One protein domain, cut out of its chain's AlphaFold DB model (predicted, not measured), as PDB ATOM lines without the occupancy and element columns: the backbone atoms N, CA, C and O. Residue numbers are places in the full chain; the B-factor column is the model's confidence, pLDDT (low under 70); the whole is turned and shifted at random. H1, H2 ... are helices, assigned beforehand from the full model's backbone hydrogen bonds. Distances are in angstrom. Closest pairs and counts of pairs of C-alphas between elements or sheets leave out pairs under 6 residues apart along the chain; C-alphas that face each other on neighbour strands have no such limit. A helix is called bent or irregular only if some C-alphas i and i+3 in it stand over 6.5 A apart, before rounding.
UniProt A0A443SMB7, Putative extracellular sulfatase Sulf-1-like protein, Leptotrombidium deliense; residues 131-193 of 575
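What this domain is: This is residues 131 to 193 of the 575 residues of the protein "Putative extracellular sulfatase Sulf-1-like protein" of Leptotrombidium deliense (UniProt A0A443SMB7). H1 stands across one end, and after a long loop H2 and H3 form a helical hairpin reaching away from it, with residues 176 to 181 sticking out. The 63 printed residues have three named helices, H1, H2, H3, and no named strand; the class is all helix, with 31 residues, under half, in helices. The whole is loose, radius of gyration of the C-alphas 13.3 A, spanning 41 by 21 by 19 A.

How they stand to each other: H1, residues 140 to 150, and H2, residues 165 to 176, only just touch, with 3 pairs of C-alphas within 8 A, through residue 165 of H2 alone; the closest C-alphas, Thr 146 and Leu 165, are 6.2 A apart. They run the same way at a steep tilt of 61 degrees. H2, with residues 171 to 174 alone, touches H3, residues 180 to 187; the closest C-alphas, Ile 174 and Asp 182, are 6.3 A apart. This hairpin runs opposite ways at a shallow tilt of 15 degrees. H1 and H3 are apart. O i to N i+4 pairs within hydrogen-bond range are 5 of 7 in H1, 2 of 8 in H2, with 5 of 9 O i to N i+3, and 3 of 4 in H3.

Where its parts are: From first to last C-alpha, H1 measures 16.0 A from (-26.701, -12.741, -7.008), H2 19.6 A, and H3 11.3 A, ending at (-15.851, -18.741, 10.701). H2 is only just irregular: C-alphas 173 and 176 are 6.7 A apart.

The domain as a whole: The farthest C-alphas, Arg 158 and Asn 178, are 41.6 A apart. The printed part has no cut; the link H1 to H2 is long, 14 residues. In this model residues 169 to 193 have pLDDT under 70.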
ATOM      1  N   GLY A 131     -19.968 -31.104   2.140       81.62
ATOM      2  CA  GLY A 131     -20.555 -30.895   3.472       81.62
ATOM      3  C   GLY A 131     -20.149 -29.600   4.184       81.62
ATOM      4  O   GLY A 131     -20.494 -29.420   5.348       81.62
ATOM      5  N   ILE A 132     -19.439 -28.693   3.509       83.25
ATOM      6  CA  ILE A 132     -19.108 -27.375   4.057       83.25
ATOM      7  C   ILE A 132     -20.323 -26.445   3.969       83.25
ATOM      8  O   ILE A 132     -21.000 -26.386   2.944       83.25
ATOM      9  N   SER A 133     -20.551 -25.674   5.034       83.12
ATOM     10  CA  SER A 133     -21.497 -24.559   5.063       83.12
ATOM     11  C   SER A 133     -20.739 -23.258   5.312       83.12
ATOM     12  O   SER A 133     -19.925 -23.185   6.233       83.12
ATOM     13  N   VAL A 134     -20.997 -22.249   4.483       81.88
ATOM     14  CA  VAL A 134     -20.368 -20.925   4.562       81.88
ATOM     15  C   VAL A 134     -21.425 -19.919   4.994       81.88
ATOM     16  O   VAL A 134     -22.476 -19.821   4.367       81.88
ATOM     17  N   GLN A 135     -21.154 -19.180   6.072       81.25
ATOM     18  CA  GLN A 135     -22.089 -18.193   6.632       81.25
ATOM     19  C   GLN A 135     -21.929 -16.792   6.021       81.25
ATOM     20  O   GLN A 135     -22.711 -15.890   6.317       81.25
ATOM     21  N   ASN A 136     -20.922 -16.593   5.169       82.31
ATOM     22  CA  ASN A 136     -20.681 -15.329   4.487       82.31
ATOM     23  C   ASN A 136     -21.862 -14.964   3.578       82.31
ATOM     24  O   ASN A 136     -22.436 -15.808   2.889       82.31
ATOM     25  N   ILE A 137     -22.179 -13.672   3.532       85.56
ATOM     26  CA  ILE A 137     -23.240 -13.155   2.671       85.56
ATOM     27  C   ILE A 137     -22.765 -13.165   1.214       85.56
ATOM     28  O   ILE A 137     -21.876 -12.398   0.838       85.56
ATOM     29  N   VAL A 138     -23.421 -13.980   0.389       88.75
ATOM     30  CA  VAL A 138     -23.254 -14.015  -1.070       88.75
ATOM     31  C   VAL A 138     -24.480 -13.389  -1.732       88.75
ATOM     32  O   VAL A 138     -25.613 -13.649  -1.325       88.75
ATOM     33  N   LEU A 139     -24.264 -12.551  -2.747       90.31
ATOM     34  CA  LEU A 139     -25.329 -11.905  -3.514       90.31
ATOM     35  C   LEU A 139     -25.387 -12.447  -4.947       90.31
ATOM     36  O   LEU A 139     -24.387 -12.879  -5.509       90.31
ATOM     37  N   ASN A 140     -26.540 -12.316  -5.608       91.50
ATOM     38  CA  ASN A 140     -26.701 -12.741  -7.008       91.50
ATOM     39  C   ASN A 140     -25.718 -12.046  -7.972       91.50
ATOM     40  O   ASN A 140     -25.331 -12.622  -8.987       91.50
ATOM     41  N   ILE A 141     -25.289 -10.818  -7.653       91.81
ATOM     42  CA  ILE A 141     -24.292 -10.074  -8.441       91.81
ATOM     43  C   ILE A 141     -22.891 -10.694  -8.372       91.81
ATOM     44  O   ILE A 141     -22.088 -10.450  -9.267       91.81
ATOM     45  N   ASP A 142     -22.615 -11.507  -7.351       92.44
ATOM     46  CA  ASP A 142     -21.327 -12.166  -7.121       92.44
ATOM     47  C   ASP A 142     -21.184 -13.446  -7.976       92.44
ATOM     48  O   ASP A 142     -20.078 -13.938  -8.195       92.44
ATOM     49  N   ILE A 143     -22.282 -13.971  -8.540       93.38
ATOM     50  CA  ILE A 143     -22.265 -15.185  -9.378       93.38
ATOM     51  C   ILE A 143     -21.444 -14.955 -10.650       93.38
ATOM     52  O   ILE A 143     -20.541 -15.728 -10.952       93.38
ATOM     53  N   ALA A 144     -21.724 -13.880 -11.390       93.62
ATOM     54  CA  ALA A 144     -21.030 -13.579 -12.643       93.62
ATOM     55  C   ALA A 144     -19.496 -13.440 -12.494       93.62
ATOM     56  O   ALA A 144     -18.785 -14.116 -13.239       93.62
ATOM     57  N   PRO A 145     -18.958 -12.629 -11.560       94.06
ATOM     58  CA  PRO A 145     -17.514 -12.553 -11.342       94.06
ATOM     59  C   PRO A 145     -16.929 -13.878 -10.841       94.06
ATOM     60  O   PRO A 145     -15.816 -14.216 -11.227       94.06
ATOM     61  N   THR A 146     -17.681 -14.670 -10.069       92.75
ATOM     62  CA  THR A 146     -17.235 -16.013  -9.659       92.75
ATOM     63  C   THR A 146     -17.086 -16.957 -10.850       92.75
ATOM     64  O   THR A 146     -16.094 -17.671 -10.936       92.75
ATOM     65  N   LEU A 147     -18.024 -16.956 -11.804       93.94
ATOM     66  CA  LEU A 147     -17.907 -17.794 -13.004       93.94
ATOM     67  C   LEU A 147     -16.710 -17.390 -13.880       93.94
ATOM     68  O   LEU A 147     -16.067 -18.254 -14.469       93.94
ATOM     69  N   LEU A 148     -16.391 -16.093 -13.950       93.69
ATOM     70  CA  LEU A 148     -15.198 -15.609 -14.655       93.69
ATOM     71  C   LEU A 148     -13.906 -16.065 -13.970       93.69
ATOM     72  O   LEU A 148     -12.984 -16.503 -14.653       93.69
ATOM     73  N   ASP A 149     -13.870 -16.011 -12.640       91.88
ATOM     74  CA  ASP A 149     -12.748 -16.497 -11.833       91.88
ATOM     75  C   ASP A 149     -12.557 -18.019 -11.976       91.88
ATOM     76  O   ASP A 149     -11.436 -18.489 -12.165       91.88
ATOM     77  N   ILE A 150     -13.651 -18.796 -12.004       91.38
ATOM     78  CA  ILE A 150     -13.615 -20.239 -12.321       91.38
ATOM     79  C   ILE A 150     -12.976 -20.475 -13.691       91.38
ATOM     80  O   ILE A 150     -12.103 -21.329 -13.817       91.38
ATOM     81  N   ALA A 151     -13.376 -19.696 -14.699       91.19
ATOM     82  CA  ALA A 151     -12.849 -19.796 -16.056       91.19
ATOM     83  C   ALA A 151     -11.413 -19.247 -16.210       91.19
ATOM     84  O   ALA A 151     -10.863 -19.292 -17.310       91.19
ATOM     85  N   GLY A 152     -10.809 -18.692 -15.151       90.19
ATOM     86  CA  GLY A 152      -9.474 -18.090 -15.200       90.19
ATOM     87  C   GLY A 152      -9.407 -16.792 -16.013       90.19
ATOM     88  O   GLY A 152      -8.336 -16.409 -16.482       90.19
ATOM     89  N   VAL A 153     -10.541 -16.112 -16.207       93.50
ATOM     90  CA  VAL A 153     -10.643 -14.867 -16.977       93.50
ATOM     91  C   VAL A 153     -10.669 -13.671 -16.027       93.50
ATOM     92  O   VAL A 153     -11.345 -13.686 -14.999       93.50
ATOM     93  N   SER A 154      -9.980 -12.585 -16.390       91.12
ATOM     94  CA  SER A 154      -9.992 -11.342 -15.610       91.12
ATOM     95  C   SER A 154     -11.412 -10.782 -15.455       91.12
ATOM     96  O   SER A 154     -12.110 -10.563 -16.451       91.12
ATOM     97  N   ILE A 155     -11.813 -10.487 -14.218       93.06
ATOM     98  CA  ILE A 155     -13.104  -9.867 -13.903       93.06
ATOM     99  C   ILE A 155     -13.064  -8.385 -14.322       93.06
ATOM    100  O   ILE A 155     -12.201  -7.653 -13.847       93.06
ATOM    101  N   PRO A 156     -13.973  -7.908 -15.193       92.19
ATOM    102  CA  PRO A 156     -14.002  -6.502 -15.592       92.19
ATOM    103  C   PRO A 156     -14.409  -5.560 -14.447       92.19
ATOM    104  O   PRO A 156     -15.429  -5.800 -13.805       92.19
ATOM    105  N   ASP A 157     -13.737  -4.408 -14.322       89.62
ATOM    106  CA  ASP A 157     -13.980  -3.386 -13.276       89.62
ATOM    107  C   ASP A 157     -15.420  -2.843 -13.212       89.62
ATOM    108  O   ASP A 157     -15.843  -2.268 -12.215       89.62
ATOM    109  N   ARG A 158     -16.202  -3.007 -14.285       92.31
ATOM    110  CA  ARG A 158     -17.616  -2.594 -14.342       92.31
ATOM    111  C   ARG A 158     -18.566  -3.493 -13.540       92.31
ATOM    112  O   ARG A 158     -19.764  -3.224 -13.537       92.31
ATOM    113  N   MET A 159     -18.097  -4.635 -13.036       91.31
ATOM    114  CA  MET A 159     -18.911  -5.543 -12.231       91.31
ATOM    115  C   MET A 159     -18.822  -5.139 -10.761       91.31
ATOM    116  O   MET A 159     -17.736  -5.111 -10.198       91.31
ATOM    117  N   ASP A 160     -19.970  -4.876 -10.137       89.31
ATOM    118  CA  ASP A 160     -20.029  -4.509  -8.712       89.31
ATOM    119  C   ASP A 160     -19.861  -5.716  -7.770       89.31
ATOM    120  O   ASP A 160     -19.572  -5.559  -6.583       89.31
ATOM    121  N   GLY A 161     -20.103  -6.927  -8.283       89.75
ATOM    122  CA  GLY A 161     -19.971  -8.169  -7.527       89.75
ATOM    123  C   GLY A 161     -18.517  -8.600  -7.350       89.75
ATOM    124  O   GLY A 161     -17.629  -8.179  -8.088       89.75
ATOM    125  N   GLN A 162     -18.283  -9.501  -6.402       88.12
ATOM    126  CA  GLN A 162     -16.963 -10.063  -6.115       88.12
ATOM    127  C   GLN A 162     -16.995 -11.585  -6.214       88.12
ATOM    128  O   GLN A 162     -18.001 -12.204  -5.879       88.12
ATOM    129  N   SER A 163     -15.900 -12.198  -6.669       90.06
ATOM    130  CA  SER A 163     -15.800 -13.660  -6.657       90.06
ATOM    131  C   SER A 163     -15.800 -14.168  -5.215       90.06
ATOM    132  O   SER A 163     -14.990 -13.723  -4.401       90.06
ATOM    133  N   PHE A 164     -16.682 -15.116  -4.900       87.62
ATOM    134  CA  PHE A 164     -16.687 -15.801  -3.601       87.62
ATOM    135  C   PHE A 164     -15.822 -17.071  -3.606       87.62
ATOM    136  O   PHE A 164     -15.789 -17.814  -2.625       87.62
ATOM    137  N   LEU A 165     -15.112 -17.347  -4.703       84.06
ATOM    138  CA  LEU A 165     -14.337 -18.570  -4.852       84.06
ATOM    139  C   LEU A 165     -13.112 -18.614  -3.930       84.06
ATOM    140  O   LEU A 165     -12.762 -19.684  -3.432       84.06
ATOM    141  N   SER A 166     -12.499 -17.462  -3.648       73.88
ATOM    142  CA  SER A 166     -11.431 -17.328  -2.647       73.88
ATOM    143  C   SER A 166     -11.896 -17.798  -1.269       73.88
ATOM    144  O   SER A 166     -11.261 -18.670  -0.684       73.88
ATOM    145  N   ALA A 167     -13.075 -17.353  -0.825       73.06
ATOM    146  CA  ALA A 167     -13.667 -17.779   0.444       73.06
ATOM    147  C   ALA A 167     -13.913 -19.301   0.510       73.06
ATOM    148  O   ALA A 167     -13.818 -19.900   1.579       73.06
ATOM    149  N   LEU A 168     -14.189 -19.949  -0.629       72.88
ATOM    150  CA  LEU A 168     -14.324 -21.408  -0.714       72.88
ATOM    151  C   LEU A 168     -12.964 -22.128  -0.712       72.88
ATOM    152  O   LEU A 168     -12.844 -23.210  -0.132       72.88
ATOM    153  N   ARG A 169     -11.937 -21.546  -1.346       67.38
ATOM    154  CA  ARG A 169     -10.570 -22.096  -1.411       67.38
ATOM    155  C   ARG A 169      -9.807 -21.937  -0.096       67.38
ATOM    156  O   ARG A 169      -9.055 -22.840   0.256       67.38
ATOM    157  N   ASP A 170     -10.023 -20.870   0.664       58.00
ATOM    158  CA  ASP A 170      -9.324 -20.638   1.937       58.00
ATOM    159  C   ASP A 170      -9.678 -21.705   2.994       58.00
ATOM    160  O   ASP A 170      -8.835 -22.117   3.792       58.00
ATOM    161  N   LEU A 171     -10.880 -22.289   2.908       56.56
ATOM    162  CA  LEU A 171     -11.313 -23.450   3.706       56.56
ATOM    163  C   LEU A 171     -10.594 -24.764   3.322       56.56
ATOM    164  O   LEU A 171     -10.661 -25.776   4.037       56.56
ATOM    165  N   LYS A 172      -9.886 -24.784   2.187       48.34
ATOM    166  CA  LYS A 172      -9.076 -25.923   1.744       48.34
ATOM    167  C   LYS A 172      -7.793 -26.037   2.571       48.34
ATOM    168  O   LYS A 172      -7.501 -27.143   3.028       48.34
ATOM    169  N   ASN A 173      -7.115 -24.914   2.828       48.62
ATOM    170  CA  ASN A 173      -5.810 -24.846   3.508       48.62
ATOM    171  C   ASN A 173      -5.859 -25.243   4.992       48.62
ATOM    172  O   ASN A 173      -4.844 -25.597   5.574       48.62
ATOM    173  N   ILE A 174      -7.054 -25.269   5.575       50.62
ATOM    174  CA  ILE A 174      -7.303 -25.695   6.957       50.62
ATOM    175  C   ILE A 174      -7.344 -27.232   7.099       50.62
ATOM    176  O   ILE A 174      -7.385 -27.778   8.191       50.62
ATOM    177  N   GLY A 175      -7.338 -27.971   5.985       45.44
ATOM    178  CA  GLY A 175      -7.529 -29.424   5.995       45.44
ATOM    179  C   GLY A 175      -6.313 -30.286   6.323       45.44
ATOM    180  O   GLY A 175      -6.495 -31.498   6.351       45.44
ATOM    181  N   ASN A 176      -5.117 -29.718   6.508       46.53
ATOM    182  CA  ASN A 176      -3.892 -30.518   6.615       46.53
ATOM    183  C   ASN A 176      -3.315 -30.678   8.021       46.53
ATOM    184  O   ASN A 176      -2.413 -31.490   8.174       46.53
ATOM    185  N   GLU A 177      -3.855 -30.032   9.053       44.09
ATOM    186  CA  GLU A 177      -3.478 -30.345  10.432       44.09
ATOM    187  C   GLU A 177      -4.701 -30.305  11.346       44.09
ATOM    188  O   GLU A 177      -5.639 -29.534  11.146       44.09
ATOM    189  N   ASN A 178      -4.720 -31.217  12.317       50.62
ATOM    190  CA  ASN A 178      -5.766 -31.352  13.317       50.62
ATOM    191  C   ASN A 178      -6.181 -29.984  13.870       50.62
ATOM    192  O   ASN A 178      -5.386 -29.375  14.567       50.62
ATOM    193  N   THR A 179      -7.432 -29.558  13.676       45.09
ATOM    194  CA  THR A 179      -8.247 -28.982  14.757       45.09
ATOM    195  C   THR A 179      -9.657 -28.594  14.291       45.09
ATOM    196  O   THR A 179      -9.863 -27.817  13.363       45.09
ATOM    197  N   LYS A 180     -10.671 -29.011  15.060       46.81
ATOM    198  CA  LYS A 180     -12.000 -28.362  15.086       46.81
ATOM    199  C   LYS A 180     -11.908 -26.839  15.326       46.81
ATOM    200  O   LYS A 180     -12.826 -26.108  14.968       46.81
ATOM    201  N   ASN A 181     -10.796 -26.366  15.889       44.19
ATOM    202  CA  ASN A 181     -10.497 -24.960  16.155       44.19
ATOM    203  C   ASN A 181     -10.231 -24.131  14.889       44.19
ATOM    204  O   ASN A 181     -10.502 -22.932  14.912       44.19
ATOM    205  N   ASP A 182      -9.783 -24.723  13.782       45.59
ATOM    206  CA  ASP A 182      -9.495 -23.949  12.569       45.59
ATOM    207  C   ASP A 182     -10.742 -23.700  11.704       45.59
ATOM    208  O   ASP A 182     -10.867 -22.634  11.105       45.59
ATOM    209  N   LEU A 183     -11.744 -24.589  11.737       47.19
ATOM    210  CA  LEU A 183     -13.086 -24.290  11.202       47.19
ATOM    211  C   LEU A 183     -13.758 -23.145  11.981       47.19
ATOM    212  O   LEU A 183     -14.437 -22.303  11.396       47.19
ATOM    213  N   ILE A 184     -13.521 -23.078  13.296       46.53
ATOM    214  CA  ILE A 184     -13.966 -21.966  14.148       46.53
ATOM    215  C   ILE A 184     -13.190 -20.684  13.801       46.53
ATOM    216  O   ILE A 184     -13.797 -19.623  13.704       46.53
ATOM    217  N   LYS A 185     -11.879 -20.756  13.530       43.97
ATOM    218  CA  LYS A 185     -11.090 -19.600  13.063       43.97
ATOM    219  C   LYS A 185     -11.472 -19.118  11.663       43.97
ATOM    220  O   LYS A 185     -11.453 -17.914  11.446       43.97
ATOM    221  N   ALA A 186     -11.851 -20.001  10.737       48.16
ATOM    222  CA  ALA A 186     -12.351 -19.606   9.418       48.16
ATOM    223  C   ALA A 186     -13.714 -18.917   9.506       48.16
ATOM    224  O   ALA A 186     -13.923 -17.889   8.868       48.16
ATOM    225  N   ASN A 187     -14.602 -19.424  10.365       46.75
ATOM    226  CA  ASN A 187     -15.851 -18.741  10.701       46.75
ATOM    227  C   ASN A 187     -15.617 -17.409  11.444       46.75
ATOM    228  O   ASN A 187     -16.467 -16.528  11.382       46.75
ATOM    229  N   ASN A 188     -14.463 -17.248  12.101       43.66
ATOM    230  CA  ASN A 188     -14.015 -15.994  12.719       43.66
ATOM    231  C   ASN A 188     -13.155 -15.119  11.785       43.66
ATOM    232  O   ASN A 188     -12.714 -14.042  12.197       43.66
ATOM    233  N   SER A 189     -12.887 -15.551  10.547       52.81
ATOM    234  CA  SER A 189     -12.263 -14.681   9.553       52.81
ATOM    235  C   SER A 189     -13.271 -13.600   9.177       52.81
ATOM    236  O   SER A 189     -14.460 -13.877   9.018       52.81
ATOM    237  N   LYS A 190     -12.818 -12.341   9.119       52.62
ATOM    238  CA  LYS A 190     -13.695 -11.201   8.827       52.62
ATOM    239  C   LYS A 190     -14.498 -11.502   7.558       52.62
ATOM    240  O   LYS A 190     -13.871 -11.741   6.522       52.62
ATOM    241  N   PRO A 191     -15.840 -11.480   7.607       58.75
ATOM    242  CA  PRO A 191     -16.635 -11.688   6.414       58.75
ATOM    243  C   PRO A 191     -16.199 -10.690   5.342       58.75
ATOM    244  O   PRO A 191     -16.044  -9.497   5.605       58.75
ATOM    245  N   ALA A 192     -16.015 -11.167   4.108       59.53
ATOM    246  CA  ALA A 192     -15.746 -10.286   2.966       59.53
ATOM    247  C   ALA A 192     -16.827  -9.189   2.838       59.53
ATOM    248  O   ALA A 192     -16.560  -8.081   2.370       59.53
ATOM    249  N   ARG A 193     -18.042  -9.490   3.318       67.81
ATOM    250  CA  ARG A 193     -19.158  -8.561   3.453       67.81
ATOM    251  C   ARG A 193     -19.950  -8.862   4.733       67.81
ATOM    252  O   ARG A 193     -20.560  -9.921   4.835       67.81
TER     253      ARG A 193